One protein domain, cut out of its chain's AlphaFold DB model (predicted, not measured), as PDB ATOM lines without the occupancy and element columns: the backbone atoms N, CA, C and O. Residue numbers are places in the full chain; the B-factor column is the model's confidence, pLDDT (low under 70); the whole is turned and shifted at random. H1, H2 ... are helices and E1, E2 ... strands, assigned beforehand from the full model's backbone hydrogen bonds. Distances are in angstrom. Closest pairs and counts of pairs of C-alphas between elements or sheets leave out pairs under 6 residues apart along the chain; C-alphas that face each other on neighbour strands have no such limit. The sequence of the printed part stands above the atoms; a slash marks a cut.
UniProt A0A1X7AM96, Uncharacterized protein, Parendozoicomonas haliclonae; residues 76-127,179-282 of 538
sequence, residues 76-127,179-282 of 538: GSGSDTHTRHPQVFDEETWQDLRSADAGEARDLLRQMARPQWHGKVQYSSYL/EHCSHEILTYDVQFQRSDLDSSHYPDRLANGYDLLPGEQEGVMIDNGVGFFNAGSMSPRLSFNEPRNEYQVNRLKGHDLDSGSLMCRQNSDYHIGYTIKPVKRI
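Overview. This is residues 76 to 127 and 179 to 282 of the 538 residues of an uncharacterized protein of Parendozoicomonas haliclonae (UniProt A0A1X7AM96). Two twisted sheets lie partly face to face in a long, loosely built body: the sheet E2, E3, E7, E6 is curled like part of a barrel, and the small sheet E1, E4, E5 covers part of it. The pair E2 and E3 runs out to one end of the long axis, and the helical hairpin H1 and H2 makes the other. The printed part has 156 residues, with two named helices and seven named strands in the order E1 H1 H2 E2 E3 E4 E5 E6 E7, of mixed class. The larger sheet is mixed and the smaller antiparallel. The whole is loose, with a radius of gyration of the C-alphas of 18.9 A and spans of 67 by 28 by 25 A.

Along the chain. Find C-alpha 79 at (110.600, 82.473, 84.443); from there E1 runs to residue 84, 16.0 A. Next come H1, residues 91 to 100, 14.2 A, and H2, residues 102 to 111, 14.4 A. E2, residues 116 to 127, spans 35.5 A. After the cut, C-alpha 179 at (127.996, 79.810, 96.444) opens E3, which runs 39.5 A to residue 192 and bends by 52 degrees at residue 182. E4 is residues 218 to 223, 16.0 A; E5 residues 237 to 241, 13.0 A; E6 residues 245 to 251, 18.4 A. E7, residues 271 to 281, runs 30.2 A and ends at (94.212, 93.813, 68.035).

Arrangement. Begin with E2, an edge strand antiparallel to E3, where N 121 and O 186 are 2.8 A apart. E3 is parallel to E7, with N 274 and O 189 at 2.8 A. E7 and E6 form a hairpin, with N 275 and O 250 at 2.7 A. In the other sheet, E4 is antiparallel to E1, with N 82 and O 220 at 2.8 A, and forms a hairpin with E5, with N 221 and O 239 at 2.8 A. Between the sheets, the closest C-alphas of E1 and E2 are Ser 79 and Val 121, 5.3 A; those of E5 and E7 are Leu 238 and Tyr 274, 7.6 A. H1 and H2 touch, closest at the C-alphas of Arg 98 and Ala 105, 4.9 A, opposite ways at a tilt of 38 degrees, only just steep. Neither is on a sheet. In both, every O i to N i+4 pair is within hydrogen-bond range.

Size, cuts and confidence. Look to the C-alphas of Ala 100 and Glu 179, the two farthest apart, at 67.5 A. Residues 128 to 178 are not printed; C-alphas 127 and 179 are 5.2 A apart across the cut. The links E3 to E4, E4 to E5 and E6 to E7 are long. The pLDDT is under 70 at residues 195 to 202, 204, 207 to 209 and 253 to 260.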
ATOM      1  N   GLY A  76     119.223  84.513  91.045       96.38
ATOM      2  CA  GLY A  76     119.354  84.152  89.639       96.38
ATOM      3  C   GLY A  76     118.064  84.421  88.871       96.38
ATOM      4  O   GLY A  76     117.030  84.745  89.459       96.38
ATOM      5  N   SER A  77     118.125  84.281  87.552       96.38
ATOM      6  CA  SER A  77     116.947  84.405  86.699       96.38
ATOM      7  C   SER A  77     116.008  83.212  86.863       96.38
ATOM      8  O   SER A  77     116.425  82.078  87.104       96.38
ATOM      9  N   GLY A  78     114.717  83.491  86.743       95.94
ATOM     10  CA  GLY A  78     113.666  82.489  86.697       95.94
ATOM     11  C   GLY A  78     112.496  83.024  85.891       95.94
ATOM     12  O   GLY A  78     112.206  84.224  85.938       95.94
ATOM     13  N   SER A  79     111.823  82.140  85.162       96.81
ATOM     14  CA  SER A  79     110.600  82.473  84.443       96.81
ATOM     15  C   SER A  79     109.603  81.321  84.455       96.81
ATOM     16  O   SER A  79     109.961  80.161  84.649       96.81
ATOM     17  N   ASP A  80     108.339  81.667  84.255       97.50
ATOM     18  CA  ASP A  80     107.242  80.738  84.032       97.50
ATOM     19  C   ASP A  80     106.449  81.202  82.808       97.50
ATOM     20  O   ASP A  80     106.288  82.404  82.584       97.50
ATOM     21  N   THR A  81     105.995  80.260  81.983       96.69
ATOM     22  CA  THR A  81     105.280  80.560  80.736       96.69
ATOM     23  C   THR A  81     103.949  79.833  80.713       96.69
ATOM     24  O   THR A  81     103.894  78.607  80.744       96.69
ATOM     25  N   HIS A  82     102.872  80.598  80.584       95.81
ATOM     26  CA  HIS A  82     101.522  80.091  80.401       95.81
ATOM     27  C   HIS A  82     101.079  80.288  78.951       95.81
ATOM     28  O   HIS A  82     101.107  81.403  78.436       95.81
ATOM     29  N   THR A  83     100.647  79.224  78.276       94.44
ATOM     30  CA  THR A  83     100.035  79.346  76.947       94.44
ATOM     31  C   THR A  83      98.542  79.594  77.098       94.44
ATOM     32  O   THR A  83      97.808  78.723  77.566       94.44
ATOM     33  N   ARG A  84      98.084  80.772  76.673       91.44
ATOM     34  CA  ARG A  84      96.664  81.108  76.639       91.44
ATOM     35  C   ARG A  84      96.045  80.630  75.327       91.44
ATOM     36  O   ARG A  84      96.596  80.838  74.245       91.44
ATOM     37  N   HIS A  85      94.864  80.041  75.455       89.25
ATOM     38  CA  HIS A  85      93.997  79.622  74.360       89.25
ATOM     39  C   HIS A  85      92.702  80.457  74.345       89.25
ATOM     40  O   HIS A  85      92.407  81.126  75.343       89.25
ATOM     41  N   PRO A  86      91.941  80.446  73.234       86.00
ATOM     42  CA  PRO A  86      90.606  81.041  73.170       86.00
ATOM     43  C   PRO A  86      89.720  80.545  74.309       86.00
ATOM     44  O   PRO A  86      89.827  79.382  74.712       86.00
ATOM     45  N   GLN A  87      88.837  81.402  74.827       83.12
ATOM     46  CA  GLN A  87      87.867  80.937  75.809       83.12
ATOM     47  C   GLN A  87      86.922  79.924  75.166       83.12
ATOM     48  O   GLN A  87      86.379  80.148  74.087       83.12
ATOM     49  N   VAL A  88      86.724  78.800  75.847       79.25
ATOM     50  CA  VAL A  88      85.808  77.756  75.390       79.25
ATOM     51  C   VAL A  88      84.383  78.174  75.740       79.25
ATOM     52  O   VAL A  88      84.087  78.457  76.902       79.25
ATOM     53  N   PHE A  89      83.507  78.195  74.741       79.00
ATOM     54  CA  PHE A  89      82.066  78.373  74.895       79.00
ATOM     55  C   PHE A  89      81.320  77.476  73.907       79.00
ATOM     56  O   PHE A  89      81.916  76.918  72.983       79.00
ATOM     57  N   ASP A  90      80.016  77.330  74.123       78.12
ATOM     58  CA  ASP A  90      79.150  76.591  73.213       78.12
ATOM     59  C   ASP A  90      78.876  77.429  71.956       78.12
ATOM     60  O   ASP A  90      78.007  78.302  71.930       78.12
ATOM     61  N   GLU A  91      79.680  77.175  70.927       76.62
ATOM     62  CA  GLU A  91      79.619  77.856  69.637       76.62
ATOM     63  C   GLU A  91      78.273  77.651  68.930       76.62
ATOM     64  O   GLU A  91      77.780  78.564  68.271       76.62
ATOM     65  N   GLU A  92      77.664  76.472  69.067       73.31
ATOM     66  CA  GLU A  92      76.376  76.159  68.448       73.31
ATOM     67  C   GLU A  92      75.262  76.955  69.120       73.31
ATOM     68  O   GLU A  92      74.566  77.716  68.444       73.31
ATOM     69  N   THR A  93      75.175  76.872  70.448       81.38
ATOM     70  CA  THR A  93      74.213  77.660  71.225       81.38
ATOM     71  C   THR A  93      74.396  79.155  70.972       81.38
ATOM     72  O   THR A  93      73.413  79.875  70.810       81.38
ATOM     73  N   TRP A  94      75.640  79.637  70.878       84.06
ATOM     74  CA  TRP A  94      75.905  81.041  70.576       84.06
ATOM     75  C   TRP A  94      75.440  81.447  69.173       84.06
ATOM     76  O   TRP A  94      74.820  82.498  69.029       84.06
ATOM     77  N   GLN A  95      75.701  80.644  68.136       78.75
ATOM     78  CA  GLN A  95      75.277  80.963  66.766       78.75
ATOM     79  C   GLN A  95      73.756  80.883  66.587       78.75
ATOM     80  O   GLN A  95      73.175  81.710  65.875       78.75
ATOM     81  N   ASP A  96      73.106  79.915  67.229       83.75
ATOM     82  CA  ASP A  96      71.651  79.774  67.208       83.75
ATOM     83  C   ASP A  96      70.998  80.965  67.918       83.75
ATOM     84  O   ASP A  96      70.093  81.602  67.369       83.75
ATOM     85  N   LEU A  97      71.541  81.346  69.080       87.50
ATOM     86  CA  LEU A  97      71.123  82.541  69.798       87.50
ATOM     87  C   LEU A  97      71.377  83.797  68.969       87.50
ATOM     88  O   LEU A  97      70.482  84.613  68.847       87.50
ATOM     89  N   ARG A  98      72.532  83.931  68.310       86.62
ATOM     90  CA  ARG A  98      72.856  85.084  67.452       86.62
ATOM     91  C   ARG A  98      71.870  85.236  66.296       86.62
ATOM     92  O   ARG A  98      71.545  86.357  65.910       86.62
ATOM     93  N   SER A  99      71.427  84.114  65.732       84.81
ATOM     94  CA  SER A  99      70.455  84.083  64.635       84.81
ATOM     95  C   SER A  99      69.051  84.494  65.094       84.81
ATOM     96  O   SER A  99      68.293  85.045  64.297       84.81
ATOM     97  N   ALA A 100      68.712  84.239  66.361       90.06
ATOM     98  CA  ALA A 100      67.440  84.618  66.972       90.06
ATOM     99  C   ALA A 100      67.460  86.047  67.555       90.06
ATOM    100  O   ALA A 100      66.577  86.848  67.253       90.06
ATOM    101  N   ASP A 101      68.475  86.363  68.358       89.69
ATOM    102  CA  ASP A 101      68.739  87.637  69.023       89.69
ATOM    103  C   ASP A 101      70.261  87.871  69.173       89.69
ATOM    104  O   ASP A 101      70.947  87.329  70.046       89.69
ATOM    105  N   ALA A 102      70.809  88.738  68.317       83.69
ATOM    106  CA  ALA A 102      72.226  89.094  68.342       83.69
ATOM    107  C   ALA A 102      72.663  89.789  69.649       83.69
ATOM    108  O   ALA A 102      73.824  89.673  70.047       83.69
ATOM    109  N   GLY A 103      71.757  90.504  70.326       83.94
ATOM    110  CA  GLY A 103      72.043  91.185  71.586       83.94
ATOM    111  C   GLY A 103      72.264  90.193  72.722       83.94
ATOM    112  O   GLY A 103      73.263  90.296  73.437       83.94
ATOM    113  N   GLU A 104      71.388  89.195  72.834       87.00
ATOM    114  CA  GLU A 104      71.493  88.142  73.848       87.00
ATOM    115  C   GLU A 104      72.733  87.262  73.628       87.00
ATOM    116  O   GLU A 104      73.458  86.958  74.576       87.00
ATOM    117  N   ALA A 105      73.060  86.935  72.373       84.50
ATOM    118  CA  ALA A 105      74.276  86.190  72.033       84.50
ATOM    119  C   ALA A 105      75.555  86.939  72.425       84.50
ATOM    120  O   ALA A 105      76.510  86.357  72.948       84.50
ATOM    121  N   ARG A 106      75.578  88.253  72.205       82.00
ATOM    122  CA  ARG A 106      76.681  89.110  72.634       82.00
ATOM    123  C   ARG A 106      76.784  89.158  74.160       82.00
ATOM    124  O   ARG A 106      77.884  89.096  74.710       82.00
ATOM    125  N   ASP A 107      75.652  89.249  74.850       83.19
ATOM    126  CA  ASP A 107      75.619  89.302  76.310       83.19
ATOM    127  C   ASP A 107      76.017  87.966  76.953       83.19
ATOM    128  O   ASP A 107      76.695  87.985  77.981       83.19
ATOM    129  N   LEU A 108      75.717  86.825  76.321       86.25
ATOM    130  CA  LEU A 108      76.201  85.503  76.734       86.25
ATOM    131  C   LEU A 108      77.731  85.478  76.827       86.25
ATOM    132  O   LEU A 108      78.292  85.140  77.873       86.25
ATOM    133  N   LEU A 109      78.422  85.900  75.764       82.00
ATOM    134  CA  LEU A 109      79.885  85.933  75.764       82.00
ATOM    135  C   LEU A 109      80.429  86.948  76.784       82.00
ATOM    136  O   LEU A 109      81.397  86.683  77.501       82.00
ATOM    137  N   ARG A 110      79.751  88.091  76.935       78.69
ATOM    138  CA  ARG A 110      80.077  89.104  77.952       78.69
ATOM    139  C   ARG A 110      79.789  88.651  79.379       78.69
ATOM    140  O   ARG A 110      80.221  89.327  80.307       78.69
ATOM    141  N   GLN A 111      79.082  87.555  79.614       84.06
ATOM    142  CA  GLN A 111      78.852  87.022  80.959       84.06
ATOM    143  C   GLN A 111      79.860  85.938  81.347       84.06
ATOM    144  O   GLN A 111      79.931  85.571  82.519       84.06
ATOM    145  N   MET A 112      80.704  85.483  80.414       84.06
ATOM    146  CA  MET A 112      81.713  84.459  80.688       84.06
ATOM    147  C   MET A 112      82.679  84.872  81.808       84.06
ATOM    148  O   MET A 112      82.925  86.056  82.051       84.06
ATOM    149  N   ALA A 113      83.262  83.897  82.503       85.50
ATOM    150  CA  ALA A 113      84.293  84.188  83.492       85.50
ATOM    151  C   ALA A 113      85.512  84.835  82.814       85.50
ATOM    152  O   ALA A 113      85.891  84.468  81.701       85.50
ATOM    153  N   ARG A 114      86.145  85.804  83.479       84.56
ATOM    154  CA  ARG A 114      87.377  86.418  82.968       84.56
ATOM    155  C   ARG A 114      88.522  85.400  83.026       84.56
ATOM    156  O   ARG A 114      88.602  84.676  84.021       84.56
ATOM    157  N   PRO A 115      89.421  85.360  82.027       87.75
ATOM    158  CA  PRO A 115      90.615  84.532  82.116       87.75
ATOM    159  C   PRO A 115      91.441  84.924  83.343       87.75
ATOM    160  O   PRO A 115      91.784  86.096  83.527       87.75
ATOM    161  N   GLN A 116      91.746  83.938  84.177       91.69
ATOM    162  CA  GLN A 116      92.605  84.096  85.341       91.69
ATOM    163  C   GLN A 116      93.387  82.809  85.577       91.69
ATOM    164  O   GLN A 116      92.859  81.715  85.375       91.69
ATOM    165  N   TRP A 117      94.635  82.942  86.006       94.06
ATOM    166  CA  TRP A 117      95.465  81.813  86.411       94.06
ATOM    167  C   TRP A 117      96.479  82.260  87.458       94.06
ATOM    168  O   TRP A 117      96.739  83.450  87.631       94.06
ATOM    169  N   HIS A 118      97.044  81.273  88.141       96.00
ATOM    170  CA  HIS A 118      98.105  81.443  89.118       96.00
ATOM    171  C   HIS A 118      99.269  80.531  88.745       96.00
ATOM    172  O   HIS A 118      99.075  79.490  88.110       96.00
ATOM    173  N   GLY A 119     100.475  80.901  89.153       96.62
ATOM    174  CA  GLY A 119     101.662  80.111  88.859       96.62
ATOM    175  C   GLY A 119     102.824  80.409  89.788       96.62
ATOM    176  O   GLY A 119     102.679  81.056  90.832       96.62
ATOM    177  N   LYS A 120     103.981  79.844  89.440       97.12
ATOM    178  CA  LYS A 120     105.181  79.870  90.278       97.12
ATOM    179  C   LYS A 120     106.417  80.041  89.412       97.12
ATOM    180  O   LYS A 120     106.698  79.195  88.572       97.12
ATOM    181  N   VAL A 121     107.194  81.080  89.686       96.81
ATOM    182  CA  VAL A 121     108.530  81.265  89.122       96.81
ATOM    183  C   VAL A 121     109.543  80.672  90.090       96.81
ATOM    184  O   VAL A 121     109.685  81.144  91.220       96.81
ATOM    185  N   GLN A 122     110.238  79.626  89.652       96.56
ATOM    186  CA  GLN A 122     111.349  79.039  90.398       96.56
ATOM    187  C   GLN A 122     112.645  79.761  90.035       96.56
ATOM    188  O   GLN A 122     112.910  80.005  88.859       96.56
ATOM    189  N   TYR A 123     113.450  80.095  91.037       96.31
ATOM    190  CA  TYR A 123     114.760  80.711  90.842       96.31
ATOM    191  C   TYR A 123     115.716  80.282  91.960       96.31
ATOM    192  O   TYR A 123     115.291  79.774  92.994       96.31
ATOM    193  N   SER A 124     117.019  80.456  91.759       96.38
ATOM    194  CA  SER A 124     118.028  80.136  92.779       96.38
ATOM    195  C   SER A 124     118.546  81.406  93.436       96.38
ATOM    196  O   SER A 124     118.687  82.436  92.778       96.38
ATOM    197  N   SER A 125     118.885  81.328  94.715       96.75
ATOM    198  CA  SER A 125     119.627  82.367  95.418       96.75
ATOM    199  C   SER A 125     121.078  81.927  95.617       96.75
ATOM    200  O   SER A 125     121.389  80.749  95.816       96.75
ATOM    201  N   TYR A 126     121.987  82.888  95.548       97.25
ATOM    202  CA  TYR A 126     123.421  82.690  95.679       97.25
ATOM    203  C   TYR A 126     123.952  83.647  96.733       97.25
ATOM    204  O   TYR A 126     123.648  84.839  96.707       97.25
ATOM    205  N   LEU A 127     124.761  83.126  97.647       97.69
ATOM    206  CA  LEU A 127     125.581  83.941  98.526       97.69
ATOM    207  C   LEU A 127     126.754  84.474  97.708       97.69
ATOM    208  O   LEU A 127     127.482  83.679  97.117       97.69
ATOM    209  N   GLU A 179     128.444  81.150  96.089       96.50
ATOM    210  CA  GLU A 179     127.996  79.810  96.444       96.50
ATOM    211  C   GLU A 179     126.470  79.725  96.370       96.50
ATOM    212  O   GLU A 179     125.758  80.628  96.808       96.50
ATOM    213  N   HIS A 180     125.949  78.620  95.833       96.62
ATOM    214  CA  HIS A 180     124.511  78.362  95.834       96.62
ATOM    215  C   HIS A 180     123.967  78.293  97.270       96.62
ATOM    216  O   HIS A 180     124.432  77.493  98.093       96.62
ATOM    217  N   CYS A 181     122.936  79.092  97.541       96.00
ATOM    218  CA  CYS A 181     122.283  79.178  98.836       96.00
ATOM    219  C   CYS A 181     121.064  78.245  98.907       96.00
ATOM    220  O   CYS A 181     121.101  77.234  99.614       96.00
ATOM    221  N   SER A 182     120.015  78.533  98.137       96.50
ATOM    222  CA  SER A 182     118.738  77.804  98.138       96.50
ATOM    223  C   SER A 182     117.971  77.996  96.827       96.50
ATOM    224  O   SER A 182     118.309  78.845  96.003       96.50
ATOM    225  N   HIS A 183     116.917  77.197  96.649       96.44
ATOM    226  CA  HIS A 183     115.909  77.418  95.616       96.44
ATOM    227  C   HIS A 183     114.738  78.180  96.226       96.44
ATOM    228  O   HIS A 183     114.240  77.808  97.288       96.44
ATOM    229  N   GLU A 184     114.303  79.217  95.532       96.06
ATOM    230  CA  GLU A 184     113.248  80.127  95.938       96.06
ATOM    231  C   GLU A 184     112.060  80.034  94.978       96.06
ATOM    232  O   GLU A 184     112.179  79.591  93.829       96.06
ATOM    233  N   ILE A 185     110.895  80.459  95.464       95.88
ATOM    234  CA  ILE A 185     109.652  80.451  94.700       95.88
ATOM    235  C   ILE A 185     108.999  81.824  94.813       95.88
ATOM    236  O   ILE A 185     108.700  82.292  95.906       95.88
ATOM    237  N   LEU A 186     108.734  82.440  93.668       95.19
ATOM    238  CA  LEU A 186     107.888  83.620  93.546       95.19
ATOM    239  C   LEU A 186     106.530  83.162  93.018       95.19
ATOM    240  O   LEU A 186     106.434  82.612  91.920       95.19
ATOM    241  N   THR A 187     105.483  83.357  93.809       96.31
ATOM    242  CA  THR A 187     104.114  83.028  93.399       96.31
ATOM    243  C   THR A 187     103.474  84.221  92.708       96.31
ATOM    244  O   THR A 187     103.776  85.371  93.040       96.31
ATOM    245  N   TYR A 188     102.598  83.966  91.740       95.19
ATOM    246  CA  TYR A 188     101.923  85.046  91.038       95.19
ATOM    247  C   TYR A 188     100.470  84.731  90.692       95.19
ATOM    248  O   TYR A 188     100.124  83.569  90.478       95.19
ATOM    249  N   ASP A 189      99.682  85.794  90.534       95.38
ATOM    250  CA  ASP A 189      98.334  85.773  89.969       95.38
ATOM    251  C   ASP A 189      98.238  86.680  88.742       95.38
ATOM    252  O   ASP A 189      98.794  87.783  88.704       95.38
ATOM    253  N   VAL A 190      97.488  86.242  87.734       94.44
ATOM    254  CA  VAL A 190      97.179  87.057  86.560       94.44
ATOM    255  C   VAL A 190      95.685  87.067  86.306       94.44
ATOM    256  O   VAL A 190      95.041  86.019  86.254       94.44
ATOM    257  N   GLN A 191      95.139  88.261  86.094       92.31
ATOM    258  CA  GLN A 191      93.735  88.466  85.774       92.31
ATOM    259  C   GLN A 191      93.578  89.330  84.524       92.31
ATOM    260  O   GLN A 191      94.098  90.444  84.448       92.31
ATOM    261  N   PHE A 192      92.791  88.864  83.558       88.81
ATOM    262  CA  PHE A 192      92.378  89.696  82.432       88.81
ATOM    263  C   PHE A 192      91.203  90.597  82.823       88.81
ATOM    264  O   PHE A 192      90.166  90.140  83.305       88.81
ATOM    265  N   GLN A 193      91.353  91.897  82.591       87.00
ATOM    266  CA  GLN A 193      90.273  92.869  82.632       87.00
ATOM    267  C   GLN A 193      89.622  92.995  81.260       87.00
ATOM    268  O   GLN A 193      90.277  92.929  80.223       87.00
ATOM    269  N   ARG A 194      88.311  93.219  81.266       76.75
ATOM    270  CA  ARG A 194      87.571  93.549  80.050       76.75
ATOM    271  C   ARG A 194      87.876  94.979  79.628       76.75
ATOM    272  O   ARG A 194      88.060  95.849  80.480       76.75
ATOM    273  N   SER A 195      87.907  95.218  78.322       68.94
ATOM    274  CA  SER A 195      87.811  96.576  77.797       68.94
ATOM    275  C   SER A 195      86.424  97.143  78.108       68.94
ATOM    276  O   SER A 195      85.442  96.402  78.163       68.94
ATOM    277  N   ASP A 196      86.344  98.453  78.333       65.19
ATOM    278  CA  ASP A 196      85.065  99.125  78.550       65.19
ATOM    279  C   ASP A 196      84.250  99.047  77.245       65.19
ATOM    280  O   ASP A 196      84.731  99.404  76.169       65.19
ATOM    281  N   LEU A 197      83.049  98.473  77.336       55.97
ATOM    282  CA  LEU A 197      82.261  97.949  76.208       55.97
ATOM    283  C   LEU A 197      81.433  99.011  75.457       55.97
ATOM    284  O   LEU A 197      80.667  98.652  74.565       55.97
ATOM    285  N   ASP A 198      81.578 100.292  75.799       55.09
ATOM    286  CA  ASP A 198      80.756 101.382  75.246       55.09
ATOM    287  C   ASP A 198      81.222 101.893  73.871       55.09
ATOM    288  O   ASP A 198      80.544 102.718  73.258       55.09
ATOM    289  N   SER A 199      82.346 101.411  73.331       53.00
ATOM    290  CA  SER A 199      82.738 101.751  71.958       53.00
ATOM    291  C   SER A 199      82.100 100.784  70.958       53.00
ATOM    292  O   SER A 199      82.386  99.588  70.980       53.00
ATOM    293  N   SER A 200      81.295 101.312  70.036       52.53
ATOM    294  CA  SER A 200      80.594 100.634  68.929       52.53
ATOM    295  C   SER A 200      81.506  99.992  67.860       52.53
ATOM    296  O   SER A 200      81.138  99.932  66.691       52.53
ATOM    297  N   HIS A 201      82.719  99.573  68.220       59.91
ATOM    298  CA  HIS A 201      83.784  99.185  67.290       59.91
ATOM    299  C   HIS A 201      84.318  97.761  67.509       59.91
ATOM    300  O   HIS A 201      85.340  97.413  66.923       59.91
ATOM    301  N   TYR A 202      83.671  96.939  68.345       66.81
ATOM    302  CA  TYR A 202      84.149  95.584  68.633       66.81
ATOM    303  C   TYR A 202      83.369  94.506  67.887       66.81
ATOM    304  O   TYR A 202      82.142  94.576  67.869       66.81
ATOM    305  N   PRO A 203      84.057  93.483  67.342       70.06
ATOM    306  CA  PRO A 203      83.398  92.305  66.805       70.06
ATOM    307  C   PRO A 203      82.579  91.598  67.886       70.06
ATOM    308  O   PRO A 203      83.123  91.224  68.931       70.06
ATOM    309  N   ASP A 204      81.289  91.386  67.626       68.44
ATOM    310  CA  ASP A 204      80.356  90.775  68.583       68.44
ATOM    311  C   ASP A 204      80.765  89.345  68.971       68.44
ATOM    312  O   ASP A 204      80.470  88.884  70.073       68.44
ATOM    313  N   ARG A 205      81.501  88.660  68.088       74.31
ATOM    314  CA  ARG A 205      82.031  87.307  68.287       74.31
ATOM    315  C   ARG A 205      83.093  87.167  69.388       74.31
ATOM    316  O   ARG A 205      83.365  86.055  69.832       74.31
ATOM    317  N   LEU A 206      83.734  88.249  69.827       75.62
ATOM    318  CA  LEU A 206      84.814  88.168  70.816       75.62
ATOM    319  C   LEU A 206      84.286  88.437  72.229       75.62
ATOM    320  O   LEU A 206      83.917  89.564  72.555       75.62
ATOM    321  N   ALA A 207      84.350  87.431  73.109       64.88
ATOM    322  CA  ALA A 207      83.772  87.485  74.459       64.88
ATOM    323  C   ALA A 207      84.238  88.652  75.337       64.88
ATOM    324  O   ALA A 207      83.504  89.143  76.195       64.88
ATOM    325  N   ASN A 208      85.452  89.138  75.086       61.84
ATOM    326  CA  ASN A 208      86.030  90.290  75.769       61.84
ATOM    327  C   ASN A 208      86.450  91.399  74.784       61.84
ATOM    328  O   ASN A 208      87.371  92.152  75.088       61.84
ATOM    329  N   GLY A 209      85.867  91.444  73.577       65.50
ATOM    330  CA  GLY A 209      86.242  92.348  72.473       65.50
ATOM    331  C   GLY A 209      87.607  92.054  71.829       65.50
ATOM    332  O   GLY A 209      87.835  92.390  70.672       65.50
ATOM    333  N   TYR A 210      88.489  91.370  72.560       71.25
ATOM    334  CA  TYR A 210      89.888  91.105  72.214       71.25
ATOM    335  C   TYR A 210      90.334  89.683  72.574       71.25
ATOM    336  O   TYR A 210      91.515  89.428  72.821       71.25
ATOM    337  N   ASP A 211      89.390  88.747  72.678       81.94
ATOM    338  CA  ASP A 211      89.751  87.351  72.919       81.94
ATOM    339  C   ASP A 211      90.463  86.732  71.702       81.94
ATOM    340  O   ASP A 211      90.454  87.287  70.598       81.94
ATOM    341  N   LEU A 212      91.131  85.604  71.919       89.06
ATOM    342  CA  LEU A 212      91.819  84.869  70.862       89.06
ATOM    343  C   LEU A 212      90.797  84.184  69.944       89.06
ATOM    344  O   LEU A 212      89.780  83.672  70.409       89.06
ATOM    345  N   LEU A 213      91.067  84.164  68.641       87.81
ATOM    346  CA  LEU A 213      90.277  83.414  67.661       87.81
ATOM    347  C   LEU A 213      90.690  81.931  67.652       87.81
ATOM    348  O   LEU A 213      91.804  81.599  68.065       87.81
ATOM    349  N   PRO A 214      89.840  81.012  67.157       84.69
ATOM    350  CA  PRO A 214      90.194  79.598  67.063       84.69
ATOM    351  C   PRO A 214      91.522  79.362  66.334       84.69
ATOM    352  O   PRO A 214      91.762  79.885  65.246       84.69
ATOM    353  N   GLY A 215      92.392  78.561  66.950       86.62
ATOM    354  CA  GLY A 215      93.737  78.281  66.446       86.62
ATOM    355  C   GLY A 215      94.796  79.329  66.794       86.62
ATOM    356  O   GLY A 215      95.986  79.079  66.589       86.62
ATOM    357  N   GLU A 216      94.405  80.482  67.335       91.31
ATOM    358  CA  GLU A 216      95.347  81.417  67.937       91.31
ATOM    359  C   GLU A 216      95.757  80.941  69.331       91.31
ATOM    360  O   GLU A 216      95.007  80.299  70.065       91.31
ATOM    361  N   GLN A 217      96.980  81.280  69.699       92.31
ATOM    362  CA  GLN A 217      97.507  81.132  71.044       92.31
ATOM    363  C   GLN A 217      98.493  82.271  71.280       92.31
ATOM    364  O   GLN A 217      99.036  82.836  70.321       92.31
ATOM    365  N   GLU A 218      98.723  82.588  72.544       92.19
ATOM    366  CA  GLU A 218      99.774  83.513  72.960       92.19
ATOM    367  C   GLU A 218     100.484  82.948  74.190       92.19
ATOM    368  O   GLU A 218      99.865  82.312  75.048       92.19
ATOM    369  N   GLY A 219     101.797  83.147  74.264       94.31
ATOM    370  CA  GLY A 219     102.559  82.832  75.466       94.31
ATOM    371  C   GLY A 219     102.543  84.032  76.399       94.31
ATOM    372  O   GLY A 219     102.901  85.126  75.983       94.31
ATOM    373  N   VAL A 220     102.162  83.848  77.653       95.50
ATOM    374  CA  VAL A 220     102.305  84.862  78.698       95.50
ATOM    375  C   VAL A 220     103.443  84.420  79.602       95.50
ATOM    376  O   VAL A 220     103.348  83.381  80.252       95.50
ATOM    377  N   MET A 221     104.532  85.179  79.605       96.81
ATOM    378  CA  MET A 221     105.730  84.869  80.375       96.81
ATOM    379  C   MET A 221     105.844  85.822  81.557       96.81
ATOM    380  O   MET A 221     105.760  87.040  81.388       96.81
ATOM    381  N   ILE A 222     106.069  85.264  82.742       95.69
ATOM    382  CA  ILE A 222     106.412  86.022  83.941       95.69
ATOM    383  C   ILE A 222     107.836  85.673  84.323       95.69
ATOM    384  O   ILE A 222     108.156  84.510  84.544       95.69
ATOM    385  N   ASP A 223     108.681  86.690  84.404       94.88
ATOM    386  CA  ASP A 223     110.062  86.575  84.850       94.88
ATOM    387  C   ASP A 223     110.267  87.358  86.148       94.88
ATOM    388  O   ASP A 223     109.547  88.314  86.442       94.88
ATOM    389  N   ASN A 224     111.258  86.960  86.944       94.12
ATOM    390  CA  ASN A 224     111.613  87.673  88.173       94.12
ATOM    391  C   ASN A 224     112.420  88.969  87.917       94.12
ATOM    392  O   ASN A 224     112.814  89.655  88.861       94.12
ATOM    393  N   GLY A 225     112.661  89.343  86.659       91.06
ATOM    394  CA  GLY A 225     113.372  90.560  86.272       91.06
ATOM    395  C   GLY A 225     114.872  90.547  86.536       91.06
ATOM    396  O   GLY A 225     115.512  91.589  86.375       91.06
ATOM    397  N   VAL A 226     115.440  89.413  86.950       90.31
ATOM    398  CA  VAL A 226     116.891  89.237  87.027       90.31
ATOM    399  C   VAL A 226     117.388  88.879  85.629       90.31
ATOM    400  O   VAL A 226     116.915  87.920  85.020       90.31
ATOM    401  N   GLY A 227     118.321  89.673  85.104       84.25
ATOM    402  CA  GLY A 227     118.943  89.417  83.805       84.25
ATOM    403  C   GLY A 227     119.925  88.239  83.836       84.25
ATOM    404  O   GLY A 227     119.844  87.344  84.668       84.25
ATOM    405  N   PHE A 228     120.904  88.256  82.928       83.31
ATOM    406  CA  PHE A 228     121.939  87.214  82.866       83.31
ATOM    407  C   PHE A 228     122.837  87.173  84.115       83.31
ATOM    408  O   PHE A 228     123.385  86.130  84.459       83.31
ATOM    409  N   PHE A 229     122.989  88.309  84.798       86.44
ATOM    410  CA  PHE A 229     123.790  88.424  86.011       86.44
ATOM    411  C   PHE A 229     122.897  88.376  87.247       86.44
ATOM    412  O   PHE A 229     121.875  89.064  87.298       86.44
ATOM    413  N   ASN A 230     123.318  87.599  88.249       91.19
ATOM    414  CA  ASN A 230     122.635  87.545  89.538       91.19
ATOM    415  C   ASN A 230     122.522  88.956  90.133       91.19
ATOM    416  O   ASN A 230     123.492  89.718  90.105       91.19
ATOM    417  N   ALA A 231     121.370  89.286  90.714       92.75
ATOM    418  CA  ALA A 231     121.098  90.621  91.239       92.75
ATOM    419  C   ALA A 231     120.615  90.580  92.692       92.75
ATOM    420  O   ALA A 231     119.883  89.676  93.095       92.75
ATOM    421  N   GLY A 232     120.998  91.591  93.478       93.31
ATOM    422  CA  GLY A 232     120.527  91.762  94.859       93.31
ATOM    423  C   GLY A 232     119.054  92.178  94.966       93.31
ATOM    424  O   GLY A 232     118.471  92.132  96.048       93.31
ATOM    425  N   SER A 233     118.430  92.559  93.850       93.44
ATOM    426  CA  SER A 233     117.001  92.840  93.753       93.44
ATOM    427  C   SER A 233     116.410  92.274  92.463       93.44
ATOM    428  O   SER A 233     117.087  92.102  91.452       93.44
ATOM    429  N   MET A 234     115.122  91.974  92.521       93.12
ATOM    430  CA  MET A 234     114.295  91.416  91.466       93.12
ATOM    431  C   MET A 234     113.269  92.464  91.046       93.12
ATOM    432  O   MET A 234     112.712  93.181  91.881       93.12
ATOM    433  N   SER A 235     112.980  92.554  89.753       92.94
ATOM    434  CA  SER A 235     111.950  93.453  89.221       92.94
ATOM    435  C   SER A 235     110.994  92.673  88.328       92.94
ATOM    436  O   SER A 235     111.060  92.849  87.111       92.94
ATOM    437  N   PRO A 236     110.123  91.826  88.907       93.25
ATOM    438  CA  PRO A 236     109.257  90.944  88.149       93.25
ATOM    439  C   PRO A 236     108.457  91.655  87.062       93.25
ATOM    440  O   PRO A 236     107.888  92.746  87.270       93.25
ATOM    441  N   ARG A 237     108.395  91.016  85.897       93.38
ATOM    442  CA  ARG A 237     107.742  91.523  84.689       93.38
ATOM    443  C   ARG A 237     106.862  90.445  84.080       93.38
ATOM    444  O   ARG A 237     107.140  89.259  84.191       93.38
ATOM    445  N   LEU A 238     105.804  90.908  83.426       95.06
ATOM    446  CA  LEU A 238     104.947  90.099  82.578       95.06
ATOM    447  C   LEU A 238     105.165  90.557  81.139       95.06
ATOM    448  O   LEU A 238     105.136  91.756  80.852       95.06
ATOM    449  N   SER A 239     105.390  89.604  80.245       95.50
ATOM    450  CA  SER A 239     105.582  89.826  78.817       95.50
ATOM    451  C   SER A 239     104.780  88.814  78.000       95.50
ATOM    452  O   SER A 239     104.316  87.802  78.525       95.50
ATOM    453  N   PHE A 240     104.592  89.102  76.713       94.81
ATOM    454  CA  PHE A 240     103.847  88.243  75.797       94.81
ATOM    455  C   PHE A 240     104.765  87.752  74.682       94.81
ATOM    456  O   PHE A 240     105.448  88.554  74.043       94.81
ATOM    457  N   ASN A 241     104.750  86.449  74.432       91.62
ATOM    458  CA  ASN A 241     105.305  85.835  73.239       91.62
ATOM    459  C   ASN A 241     104.197  85.709  72.184       91.62
ATOM    460  O   ASN A 241     103.132  85.164  72.480       91.62
ATOM    461  N   GLU A 242     104.458  86.212  70.976       88.31
ATOM    462  CA  GLU A 242     103.488  86.283  69.867       88.31
ATOM    463  C   GLU A 242     102.134  86.922  70.261       88.31
ATOM    464  O   GLU A 242     101.080  86.295  70.114       88.31
ATOM    465  N   PRO A 243     102.128  88.168  70.777       92.44
ATOM    466  CA  PRO A 243     100.887  88.822  71.183       92.44
ATOM    467  C   PRO A 243      99.907  88.960  70.009       92.44
ATOM    468  O   PRO A 243     100.291  89.318  68.895       92.44
ATOM    469  N   ARG A 244      98.617  88.721  70.271       91.94
ATOM    470  CA  ARG A 244      97.524  88.998  69.309       91.94
ATOM    471  C   ARG A 244      96.898  90.372  69.503       91.94
ATOM    472  O   ARG A 244      96.271  90.919  68.595       91.94
ATOM    473  N   ASN A 245      97.099  90.940  70.686       90.62
ATOM    474  CA  ASN A 245      96.625  92.258  71.055       90.62
ATOM    475  C   ASN A 245      97.760  93.092  71.642       90.62
ATOM    476  O   ASN A 245      98.729  92.576  72.196       90.62
ATOM    477  N   GLU A 246      97.592  94.401  71.567       90.88
ATOM    478  CA  GLU A 246      98.289  95.334  72.431       90.88
ATOM    479  C   GLU A 246      97.652  95.282  73.823       90.88
ATOM    480  O   GLU A 246      96.427  95.347  73.960       90.88
ATOM    481  N   TYR A 247      98.484  95.161  74.856       91.75
ATOM    482  CA  TYR A 247      98.044  95.004  76.237       91.75
ATOM    483  C   TYR A 247      98.572  96.133  77.116       91.75
ATOM    484  O   TYR A 247      99.756  96.463  77.090       91.75
ATOM    485  N   GLN A 248      97.701  96.660  77.970       92.44
ATOM    486  CA  GLN A 248      98.093  97.446  79.126       92.44
ATOM    487  C   GLN A 248      98.206  96.511  80.333       92.44
ATOM    488  O   GLN A 248      97.215  95.929  80.778       92.44
ATOM    489  N   VAL A 249      99.416  96.379  80.871       92.94
ATOM    490  CA  VAL A 249      99.693  95.539  82.039       92.94
ATOM    491  C   VAL A 249      99.832  96.426  83.269       92.94
ATOM    492  O   VAL A 249     100.741  97.246  83.360       92.94
ATOM    493  N   ASN A 250      98.932  96.243  84.228       90.88
ATOM    494  CA  ASN A 250      98.951  96.924  85.515       90.88
ATOM    495  C   ASN A 250      99.271  95.913  86.620       90.88
ATOM    496  O   ASN A 250      98.899  94.749  86.523       90.88
ATOM    497  N   ARG A 251      99.938  96.335  87.691       87.88
ATOM    498  CA  ARG A 251     100.139  95.478  88.872       87.88
ATOM    499  C   ARG A 251      98.883  95.492  89.748       87.88
ATOM    500  O   ARG A 251      98.222  96.528  89.856       87.88
ATOM    501  N   LEU A 252      98.541  94.355  90.348       80.69
ATOM    502  CA  LEU A 252      97.459  94.259  91.329       80.69
ATOM    503  C   LEU A 252      97.907  94.913  92.644       80.69
ATOM    504  O   LEU A 252      99.001  94.646  93.133       80.69
ATOM    505  N   LYS A 253      97.054  95.780  93.200       66.94
ATOM    506  CA  LYS A 253      97.299  96.453  94.488       66.94
ATOM    507  C   LYS A 253      97.175  95.454  95.640       66.94
ATOM    508  O   LYS A 253      96.266  94.628  95.611       66.94
ATOM    509  N   GLY A 254      98.018  95.580  96.668       61.81
ATOM    510  CA  GLY A 254      97.972  94.714  97.858       61.81
ATOM    511  C   GLY A 254      98.792  93.423  97.755       61.81
ATOM    512  O   GLY A 254      98.707  92.582  98.644       61.81
ATOM    513  N   HIS A 255      99.588  93.283  96.695       66.19
ATOM    514  CA  HIS A 255     100.651  92.284  96.580       66.19
ATOM    515  C   HIS A 255     101.997  92.917  96.984       66.19
ATOM    516  O   HIS A 255     102.113  94.142  97.002       66.19
ATOM    517  N   ASP A 256     103.037  92.117  97.256       64.50
ATOM    518  CA  ASP A 256     104.314  92.552  97.875       64.50
ATOM    519  C   ASP A 256     105.127  93.599  97.077       64.50
ATOM    520  O   ASP A 256     106.214  94.017  97.479       64.50
ATOM    521  N   LEU A 257     104.618  94.028  95.921       61.09
ATOM    522  CA  LEU A 257     105.324  94.787  94.897       61.09
ATOM    523  C   LEU A 257     104.765  96.192  94.646       61.09
ATOM    524  O   LEU A 257     104.989  96.767  93.575       61.09
ATOM    525  N   ASP A 258     104.103  96.781  95.641       57.84
ATOM    526  CA  ASP A 258     103.645  98.176  95.587       57.84
ATOM    527  C   ASP A 258     104.821  99.189  95.453       57.84
ATOM    528  O   ASP A 258     104.604 100.331  95.051       57.84
ATOM    529  N   SER A 259     106.078  98.784  95.713       54.12
ATOM    530  CA  SER A 259     107.277  99.651  95.763       54.12
ATOM    531  C   SER A 259     108.324  99.448  94.649       54.12
ATOM    532  O   SER A 259     109.408 100.027  94.705       54.12
ATOM    533  N   GLY A 260     108.021  98.682  93.595       68.31
ATOM    534  CA  GLY A 260     108.835  98.645  92.367       68.31
ATOM    535  C   GLY A 260     109.735  97.415  92.198       68.31
ATOM    536  O   GLY A 260     109.658  96.794  91.133       68.31
ATOM    537  N   SER A 261     110.516  97.042  93.221       84.69
ATOM    538  CA  SER A 261     111.460  95.903  93.207       84.69
ATOM    539  C   SER A 261     111.400  95.073  94.494       84.69
ATOM    540  O   SER A 261     111.285  95.640  95.579       84.69
ATOM    541  N   LEU A 262     111.574  93.757  94.387       90.25
ATOM    542  CA  LEU A 262     111.719  92.841  95.523       90.25
ATOM    543  C   LEU A 262     113.201  92.662  95.856       90.25
ATOM    544  O   LEU A 262     114.022  92.530  94.955       90.25
ATOM    545  N   MET A 263     113.572  92.642  97.131       92.56
ATOM    546  CA  MET A 263     114.956  92.336  97.515       92.56
ATOM    547  C   MET A 263     115.219  90.834  97.404       92.56
ATOM    548  O   MET A 263     114.317  90.034  97.618       92.56
ATOM    549  N   CYS A 264     116.449  90.434  97.101       94.38
ATOM    550  CA  CYS A 264     116.797  89.023  97.140       94.38
ATOM    551  C   CYS A 264     116.867  88.540  98.595       94.38
ATOM    552  O   CYS A 264     117.584  89.118  99.416       94.38
ATOM    553  N   ARG A 265     116.107  87.493  98.929       93.94
ATOM    554  CA  ARG A 265     116.068  86.899 100.271       93.94
ATOM    555  C   ARG A 265     115.982  85.384 100.179       93.94
ATOM    556  O   ARG A 265     115.369  84.856  99.260       93.94
ATOM    557  N   GLN A 266     116.579  84.715 101.157       94.44
ATOM    558  CA  GLN A 266     116.433  83.279 101.334       94.44
ATOM    559  C   GLN A 266     115.055  82.960 101.930       94.44
ATOM    560  O   GLN A 266     114.616  83.652 102.851       94.44
ATOM    561  N   ASN A 267     114.428  81.883 101.459       91.88
ATOM    562  CA  ASN A 267     113.086  81.436 101.834       91.88
ATOM    563  C   ASN A 267     112.038  82.545 101.676       91.88
ATOM    564  O   ASN A 267     111.217  82.768 102.568       91.88
ATOM    565  N   SER A 268     112.100  83.281 100.565       87.81
ATOM    566  CA  SER A 268     111.131  84.337 100.289       87.81
ATOM    567  C   SER A 268     109.755  83.741  99.991       87.81
ATOM    568  O   SER A 268     109.659  82.758  99.259       87.81
ATOM    569  N   ASP A 269     108.696  84.372 100.480       87.69
ATOM    570  CA  ASP A 269     107.297  84.014 100.244       87.69
ATOM    571  C   ASP A 269     106.593  85.019  99.323       87.69
ATOM    572  O   ASP A 269     105.395  85.261  99.441       87.69
ATOM    573  N   TYR A 270     107.348  85.595  98.382       92.88
ATOM    574  CA  TYR A 270     106.851  86.672  97.539       92.88
ATOM    575  C   TYR A 270     105.627  86.267  96.726       92.88
ATOM    576  O   TYR A 270     105.603  85.235  96.037       92.88
ATOM    577  N   HIS A 271     104.644  87.161  96.747       92.88
ATOM    578  CA  HIS A 271     103.423  87.030  95.986       92.88
ATOM    579  C   HIS A 271     103.147  88.297  95.178       92.88
ATOM    580  O   HIS A 271     103.065  89.400  95.721       92.88
ATOM    581  N   ILE A 272     103.009  88.143  93.859       92.44
ATOM    582  CA  ILE A 272     102.823  89.259  92.923       92.44
ATOM    583  C   ILE A 272     101.559  89.080  92.094       92.44
ATOM    584  O   ILE A 272     101.131  87.964  91.834       92.44
ATOM    585  N   GLY A 273     100.967  90.176  91.635       92.88
ATOM    586  CA  GLY A 273      99.747  90.107  90.846       92.88
ATOM    587  C   GLY A 273      99.776  91.040  89.644       92.88
ATOM    588  O   GLY A 273     100.246  92.178  89.745       92.88
ATOM    589  N   TYR A 274      99.240  90.582  88.515       93.88
ATOM    590  CA  TYR A 274      99.087  91.369  87.297       93.88
ATOM    591  C   TYR A 274      97.638  91.414  86.832       93.88
ATOM    592  O   TYR A 274      96.901  90.434  86.849       93.88
ATOM    593  N   THR A 275      97.259  92.582  86.346       93.12
ATOM    594  CA  THR A 275      96.034  92.824  85.610       93.12
ATOM    595  C   THR A 275      96.363  93.148  84.165       93.12
ATOM    596  O   THR A 275      97.107  94.092  83.901       93.12
ATOM    597  N   ILE A 276      95.775  92.416  83.228       92.69
ATOM    598  CA  ILE A 276      95.975  92.631  81.796       92.69
ATOM    599  C   ILE A 276      94.704  93.229  81.199       92.69
ATOM    600  O   ILE A 276      93.657  92.587  81.226       92.69
ATOM    601  N   LYS A 277      94.783  94.433  80.627       89.75
ATOM    602  CA  LYS A 277      93.690  95.044  79.859       89.75
ATOM    603  C   LYS A 277      94.063  95.066  78.371       89.75
ATOM    604  O   LYS A 277      95.058  95.702  78.023       89.75
ATOM    605  N   PRO A 278      93.316  94.393  77.483       88.25
ATOM    606  CA  PRO A 278      93.541  94.511  76.048       88.25
ATOM    607  C   PRO A 278      93.142  95.906  75.550       88.25
ATOM    608  O   PRO A 278      92.127  96.461  75.976       88.25
ATOM    609  N   VAL A 279      93.963  96.470  74.663       86.44
ATOM    610  CA  VAL A 279      93.807  97.826  74.114       86.44
ATOM    611  C   VAL A 279      93.293  97.790  72.684       86.44
ATOM    612  O   VAL A 279      92.342  98.504  72.391       86.44
ATOM    613  N   LYS A 280      93.929  96.998  71.808       84.56
ATOM    614  CA  LYS A 280      93.527  96.763  70.409       84.56
ATOM    615  C   LYS A 280      94.131  95.470  69.856       84.56
ATOM    616  O   LYS A 280      95.173  95.042  70.349       84.56
ATOM    617  N   ARG A 281      93.545  94.883  68.803       86.38
ATOM    618  CA  ARG A 281      94.212  93.813  68.035       86.38
ATOM    619  C   ARG A 281      95.411  94.385  67.278       86.38
ATOM    620  O   ARG A 281      95.360  95.522  66.804       86.38
ATOM    621  N   ILE A 282      96.471  93.595  67.153       89.50
ATOM    622  CA  ILE A 282      97.636  93.920  66.321       89.50
ATOM    623  C   ILE A 282      97.753  92.919  65.174       89.50
ATOM    624  O   ILE A 282      97.206  91.818  65.245       89.50
TER     625      ILE A 282